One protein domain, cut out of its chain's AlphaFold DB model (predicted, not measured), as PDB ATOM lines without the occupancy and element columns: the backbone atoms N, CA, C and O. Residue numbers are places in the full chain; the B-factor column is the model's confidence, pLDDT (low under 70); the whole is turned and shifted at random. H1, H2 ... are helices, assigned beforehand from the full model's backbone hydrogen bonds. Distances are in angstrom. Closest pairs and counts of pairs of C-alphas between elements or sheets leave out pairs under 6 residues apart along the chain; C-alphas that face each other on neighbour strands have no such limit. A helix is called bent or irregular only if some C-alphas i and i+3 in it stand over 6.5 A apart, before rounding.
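AT A GLANCE: This is residues 94 to 141 of the 175 residues of an uncharacterized protein of Tripterygium wilfordii (UniProt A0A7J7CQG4). Three short helices lie in a row, H2 in the middle with H1 packed on one side of it and H3 on the other, while a long loop swings out beyond one end of H2 and folds back into H3. Residues 121 to 127 of that loop stick out from the helices. The printed part has 48 residues with three named helices, H1, H2 and H3 in chain order, and no named strand; the class is all helix. It is compact, with a radius of gyration of the C-alphas of 11.0 A, and spans 28 by 22 by 16 A.

HOW THE PARTS SIT: H1, residues 94 to 101, touches H2, residues 106 to 118; their closest C-alphas, those of Gln 100 and Ser 106, are 5.1 A apart. These two form a helical hairpin, running opposite ways at a shallow tilt of 33 degrees, only just short of steep. H2 also touches H3, residues 131 to 139, and their closest C-alphas, those of Asp 118 and Leu 133, are 6.6 A apart. H2 and H3 form a second helical hairpin, opposite ways at a shallow tilt of 14 degrees. H1 and H3 are apart. Every O i to N i+4 pair is within hydrogen-bond range in H1 and H3, but 5 of 9 in H2.

IN THESE COORDINATES: H1 begins at C-alpha 94 at (31.117, 9.193, -23.597) and is 10.3 A long. H2, 15.5 A long, is irregular: C-alphas 110 and 113 are 8.6 A apart. H3 is 12.5 A long and ends at C-alpha 139 at (30.853, 32.311, -26.826).

THE WHOLE: The two C-alphas farthest apart, those of Asn 110 and Phe 124, are 28.8 A apart. The printed part has no cut. The link from H1 to H2 is tight, and that from H2 to H3, residues 119 to 130, is long. Mean pLDDT of the printed part is 75.5; residues 94 to 108 are under 70.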
ATOM      1  N   ASP A  94      31.040   9.273 -22.133       65.81
ATOM      2  CA  ASP A  94      31.117   9.193 -23.597       65.81
ATOM      3  C   ASP A  94      31.061  10.563 -24.278       65.81
ATOM      4  O   ASP A  94      31.676  10.773 -25.322       65.81
ATOM      5  N   LEU A  95      30.350  11.523 -23.684       68.75
ATOM      6  CA  LEU A  95      30.227  12.874 -24.220       68.75
ATOM      7  C   LEU A  95      31.490  13.697 -23.952       68.75
ATOM      8  O   LEU A  95      31.885  14.499 -24.798       68.75
ATOM      9  N   LEU A  96      32.167  13.439 -22.831       67.75
ATOM     10  CA  LEU A  96      33.488  14.000 -22.547       67.75
ATOM     11  C   LEU A  96      34.537  13.463 -23.526       67.75
ATOM     12  O   LEU A  96      35.309  14.231 -24.096       67.75
ATOM     13  N   LEU A  97      34.507  12.155 -23.780       69.38
ATOM     14  CA  LEU A  97      35.399  11.505 -24.734       69.38
ATOM     15  C   LEU A  97      35.139  12.031 -26.156       69.38
ATOM     16  O   LEU A  97      36.063  12.426 -26.861       69.38
ATOM     17  N   TYR A  98      33.874  12.163 -26.556       67.62
ATOM     18  CA  TYR A  98      33.512  12.741 -27.849       67.62
ATOM     19  C   TYR A  98      33.942  14.210 -27.996       67.62
ATOM     20  O   TYR A  98      34.404  14.604 -29.070       67.62
ATOM     21  N   ALA A  99      33.854  15.010 -26.927       67.19
ATOM     22  CA  ALA A  99      34.359  16.381 -26.917       67.19
ATOM     23  C   ALA A  99      35.885  16.434 -27.118       67.19
ATOM     24  O   ALA A  99      36.373  17.262 -27.877       67.19
ATOM     25  N   GLN A 100      36.639  15.512 -26.514       68.31
ATOM     26  CA  GLN A 100      38.097  15.445 -26.671       68.31
ATOM     27  C   GLN A 100      38.546  14.940 -28.049       68.31
ATOM     28  O   GLN A 100      39.580  15.372 -28.555       68.31
ATOM     29  N   LEU A 101      37.797  14.011 -28.651       65.19
ATOM     30  CA  LEU A 101      38.182  13.355 -29.904       65.19
ATOM     31  C   LEU A 101      37.687  14.095 -31.154       65.19
ATOM     32  O   LEU A 101      38.237  13.902 -32.239       65.19
ATOM     33  N   SER A 102      36.646  14.917 -31.035       64.12
ATOM     34  CA  SER A 102      36.095  15.652 -32.170       64.12
ATOM     35  C   SER A 102      36.854  16.967 -32.385       64.12
ATOM     36  O   SER A 102      36.834  17.825 -31.501       64.12
ATOM     37  N   PRO A 103      37.440  17.210 -33.579       58.72
ATOM     38  CA  PRO A 103      38.107  18.479 -33.897       58.72
ATOM     39  C   PRO A 103      37.202  19.706 -33.716       58.72
ATOM     40  O   PRO A 103      37.682  20.816 -33.528       58.72
ATOM     41  N   ILE A 104      35.888  19.483 -33.789       57.28
ATOM     42  CA  ILE A 104      34.829  20.493 -33.752       57.28
ATOM     43  C   ILE A 104      34.346  20.765 -32.316       57.28
ATOM     44  O   ILE A 104      33.752  21.807 -32.066       57.28
ATOM     45  N   ALA A 105      34.598  19.841 -31.376       62.78
ATOM     46  CA  ALA A 105      34.159  19.929 -29.979       62.78
ATOM     47  C   ALA A 105      35.319  19.982 -28.970       62.78
ATOM     48  O   ALA A 105      35.067  19.996 -27.768       62.78
ATOM     49  N   SER A 106      36.573  20.066 -29.426       65.50
ATOM     50  CA  SER A 106      37.748  20.159 -28.545       65.50
ATOM     51  C   SER A 106      37.676  21.371 -27.610       65.50
ATOM     52  O   SER A 106      38.006  21.267 -26.431       65.50
ATOM     53  N   SER A 107      37.130  22.495 -28.085       69.81
ATOM     54  CA  SER A 107      36.864  23.679 -27.255       69.81
ATOM     55  C   SER A 107      35.699  23.499 -26.266       69.81
ATOM     56  O   SER A 107      35.515  24.330 -25.379       69.81
ATOM     57  N   CYS A 108      34.918  22.420 -26.379       69.69
ATOM     58  CA  CYS A 108      33.790  22.108 -25.496       69.69
ATOM     59  C   CYS A 108      34.129  21.258 -24.290       69.69
ATOM     60  O   CYS A 108      33.238  21.002 -23.479       69.69
ATOM     61  N   GLN A 109      35.383  20.839 -24.135       72.81
ATOM     62  CA  GLN A 109      35.784  19.990 -23.019       72.81
ATOM     63  C   GLN A 109      35.417  20.600 -21.653       72.81
ATOM     64  O   GLN A 109      35.015  19.881 -20.740       72.81
ATOM     65  N   ASN A 110      35.481  21.927 -21.532       76.00
ATOM     66  CA  ASN A 110      35.167  22.650 -20.299       76.00
ATOM     67  C   ASN A 110      33.665  22.922 -20.102       76.00
ATOM     68  O   ASN A 110      33.270  23.313 -19.008       76.00
ATOM     69  N   ASN A 111      32.833  22.719 -21.129       79.12
ATOM     70  CA  ASN A 111      31.399  23.037 -21.127       79.12
ATOM     71  C   ASN A 111      30.557  21.855 -21.641       79.12
ATOM     72  O   ASN A 111      29.622  22.021 -22.427       79.12
ATOM     73  N   ALA A 112      30.889  20.643 -21.189       77.38
ATOM     74  CA  ALA A 112      30.215  19.415 -21.611       77.38
ATOM     75  C   ALA A 112      28.734  19.351 -21.181       77.38
ATOM     76  O   ALA A 112      27.920  18.779 -21.903       77.38
ATOM     77  N   ASP A 113      28.356  19.993 -20.068       82.69
ATOM     78  CA  ASP A 113      26.953  20.136 -19.638       82.69
ATOM     79  C   ASP A 113      26.110  20.886 -20.682       82.69
ATOM     80  O   ASP A 113      25.016  20.460 -21.064       82.69
ATOM     81  N   LEU A 114      26.650  22.005 -21.171       79.75
ATOM     82  CA  LEU A 114      26.003  22.867 -22.153       79.75
ATOM     83  C   LEU A 114      25.850  22.134 -23.494       79.75
ATOM     84  O   LEU A 114      24.785  22.173 -24.112       79.75
ATOM     85  N   LEU A 115      26.892  21.395 -23.888       79.69
ATOM     86  CA  LEU A 115      26.898  20.538 -25.072       79.69
ATOM     87  C   LEU A 115      25.883  19.392 -24.962       79.69
ATOM     88  O   LEU A 115      25.192  19.092 -25.931       79.69
ATOM     89  N   HIS A 116      25.762  18.754 -23.795       79.88
ATOM     90  CA  HIS A 116      24.776  17.695 -23.584       79.88
ATOM     91  C   HIS A 116      23.351  18.222 -23.740       79.88
ATOM     92  O   HIS A 116      22.528  17.596 -24.413       79.88
ATOM     93  N   LYS A 117      23.078  19.411 -23.193       82.00
ATOM     94  CA  LYS A 117      21.780  20.062 -23.359       82.00
ATOM     95  C   LYS A 117      21.503  20.407 -24.826       82.00
ATOM     96  O   LYS A 117      20.404  20.142 -25.296       82.00
ATOM     97  N   ASP A 118      22.503  20.894 -25.565       79.31
ATOM     98  CA  ASP A 118      22.363  21.214 -26.998       79.31
ATOM     99  C   ASP A 118      22.125  19.971 -27.867       79.31
ATOM    100  O   ASP A 118      21.400  20.011 -28.861       79.31
ATOM    101  N   MET A 119      22.681  18.833 -27.451       77.12
ATOM    102  CA  MET A 119      22.511  17.539 -28.110       77.12
ATOM    103  C   MET A 119      21.241  16.789 -27.679       77.12
ATOM    104  O   MET A 119      20.938  15.737 -28.246       77.12
ATOM    105  N   THR A 120      20.471  17.318 -26.721       81.81
ATOM    106  CA  THR A 120      19.201  16.731 -26.268       81.81
ATOM    107  C   THR A 120      18.074  17.142 -27.215       81.81
ATOM    108  O   THR A 120      17.243  17.992 -26.915       81.81
ATOM    109  N   TYR A 121      18.048  16.543 -28.401       78.44
ATOM    110  CA  TYR A 121      16.983  16.760 -29.375       78.44
ATOM    111  C   TYR A 121      16.577  15.446 -30.041       78.44
ATOM    112  O   TYR A 121      17.374  14.513 -30.161       78.44
ATOM    113  N   SER A 122      15.323  15.363 -30.490       82.12
ATOM    114  CA  SER A 122      14.857  14.179 -31.208       82.12
ATOM    115  C   SER A 122      15.398  14.198 -32.641       82.12
ATOM    116  O   SER A 122      15.211  15.182 -33.364       82.12
ATOM    117  N   PRO A 123      16.058  13.124 -33.102       81.44
ATOM    118  CA  PRO A 123      16.400  13.009 -34.504       81.44
ATOM    119  C   PRO A 123      15.117  12.916 -35.346       81.44
ATOM    120  O   PRO A 123      14.088  12.427 -34.880       81.44
ATOM    121  N   PHE A 124      15.179  13.392 -36.587       80.88
ATOM    122  CA  PHE A 124      14.079  13.409 -37.557       80.88
ATOM    123  C   PHE A 124      12.837  14.218 -37.138       80.88
ATOM    124  O   PHE A 124      11.812  14.153 -37.812       80.88
ATOM    125  N   SER A 125      12.921  15.021 -36.074       83.06
ATOM    126  CA  SER A 125      11.893  16.000 -35.715       83.06
ATOM    127  C   SER A 125      12.301  17.416 -36.127       83.06
ATOM    128  O   SER A 125      13.421  17.660 -36.587       83.06
ATOM    129  N   LEU A 126      11.394  18.375 -35.933       85.00
ATOM    130  CA  LEU A 126      11.742  19.796 -35.936       85.00
ATOM    131  C   LEU A 126      12.802  20.068 -34.864       85.00
ATOM    132  O   LEU A 126      12.721  19.523 -33.760       85.00
ATOM    133  N   CYS A 127      13.791  20.896 -35.198       80.50
ATOM    134  CA  CYS A 127      14.783  21.334 -34.226       80.50
ATOM    135  C   CYS A 127      14.115  22.192 -33.137       80.50
ATOM    136  O   CYS A 127      13.301  23.063 -33.470       80.50
ATOM    137  N   PRO A 128      14.478  22.001 -31.860       80.12
ATOM    138  CA  PRO A 128      14.037  22.884 -30.794       80.12
ATOM    139  C   PRO A 128      14.652  24.282 -30.968       80.12
ATOM    140  O   PRO A 128      15.737  24.440 -31.545       80.12
ATOM    141  N   GLN A 129      13.927  25.306 -30.512       76.62
ATOM    142  CA  GLN A 129      14.269  26.720 -30.689       76.62
ATOM    143  C   GLN A 129      15.298  27.183 -29.641       76.62
ATOM    144  O   GLN A 129      15.099  28.173 -28.954       76.62
ATOM    145  N   ASP A 130      16.403  26.450 -29.519       74.19
ATOM    146  CA  ASP A 130      17.484  26.739 -28.570       74.19
ATOM    147  C   ASP A 130      18.606  27.549 -29.245       74.19
ATOM    148  O   ASP A 130      19.774  27.160 -29.219       74.19
ATOM    149  N   SER A 131      18.256  28.658 -29.907       73.19
ATOM    150  CA  SER A 131      19.247  29.559 -30.525       73.19
ATOM    151  C   SER A 131      20.228  30.115 -29.495       73.19
ATOM    152  O   SER A 131      21.425  30.179 -29.758       73.19
ATOM    153  N   ASP A 132      19.726  30.429 -28.303       80.31
ATOM    154  CA  ASP A 132      20.500  31.046 -27.223       80.31
ATOM    155  C   ASP A 132      21.539  30.071 -26.658       80.31
ATOM    156  O   ASP A 132      22.637  30.456 -26.254       80.31
ATOM    157  N   LEU A 133      21.217  28.773 -26.666       81.81
ATOM    158  CA  LEU A 133      22.130  27.722 -26.234       81.81
ATOM    159  C   LEU A 133      23.279  27.561 -27.230       81.81
ATOM    160  O   LEU A 133      24.436  27.503 -26.820       81.81
ATOM    161  N   ALA A 134      22.969  27.563 -28.530       78.88
ATOM    162  CA  ALA A 134      23.976  27.536 -29.583       78.88
ATOM    163  C   ALA A 134      24.883  28.780 -29.535       78.88
ATOM    164  O   ALA A 134      26.096  28.652 -29.676       78.88
ATOM    165  N   GLU A 135      24.325  29.967 -29.280       82.94
ATOM    166  CA  GLU A 135      25.093  31.207 -29.101       82.94
ATOM    167  C   GLU A 135      26.016  31.140 -27.880       82.94
ATOM    168  O   GLU A 135      27.199  31.467 -27.968       82.94
ATOM    169  N   THR A 136      25.509  30.627 -26.758       83.75
ATOM    170  CA  THR A 136      26.308  30.438 -25.543       83.75
ATOM    171  C   THR A 136      27.454  29.450 -25.793       83.75
ATOM    172  O   THR A 136      28.582  29.703 -25.374       83.75
ATOM    173  N   LEU A 137      27.218  28.366 -26.542       80.75
ATOM    174  CA  LEU A 137      28.284  27.460 -26.983       80.75
ATOM    175  C   LEU A 137      29.351  28.224 -27.790       80.75
ATOM    176  O   LEU A 137      30.536  28.136 -27.460       80.75
ATOM    177  N   ILE A 138      28.949  29.026 -28.778       81.81
ATOM    178  CA  ILE A 138      29.882  29.813 -29.605       81.81
ATOM    179  C   ILE A 138      30.743  30.740 -28.739       81.81
ATOM    180  O   ILE A 138      31.958  30.800 -28.935       81.81
ATOM    181  N   LEU A 139      30.144  31.423 -27.758       84.69
ATOM    182  CA  LEU A 139      30.853  32.311 -26.826       84.69
ATOM    183  C   LEU A 139      31.885  31.567 -25.967       84.69
ATOM    184  O   LEU A 139      32.922  32.127 -25.617       84.69
ATOM    185  N   HIS A 140      31.638  30.292 -25.675       81.44
ATOM    186  CA  HIS A 140      32.578  29.408 -24.987       81.44
ATOM    187  C   HIS A 140      33.569  28.701 -25.932       81.44
ATOM    188  O   HIS A 140      34.288  27.796 -25.506       81.44
ATOM    189  N   GLY A 141      33.622  29.095 -27.209       77.06
ATOM    190  CA  GLY A 141      34.494  28.508 -28.231       77.06
ATOM    191  C   GLY A 141      34.003  27.161 -28.770       77.06
ATOM    192  O   GLY A 141      34.605  26.600 -29.684       77.06
TER     193      GLY A 141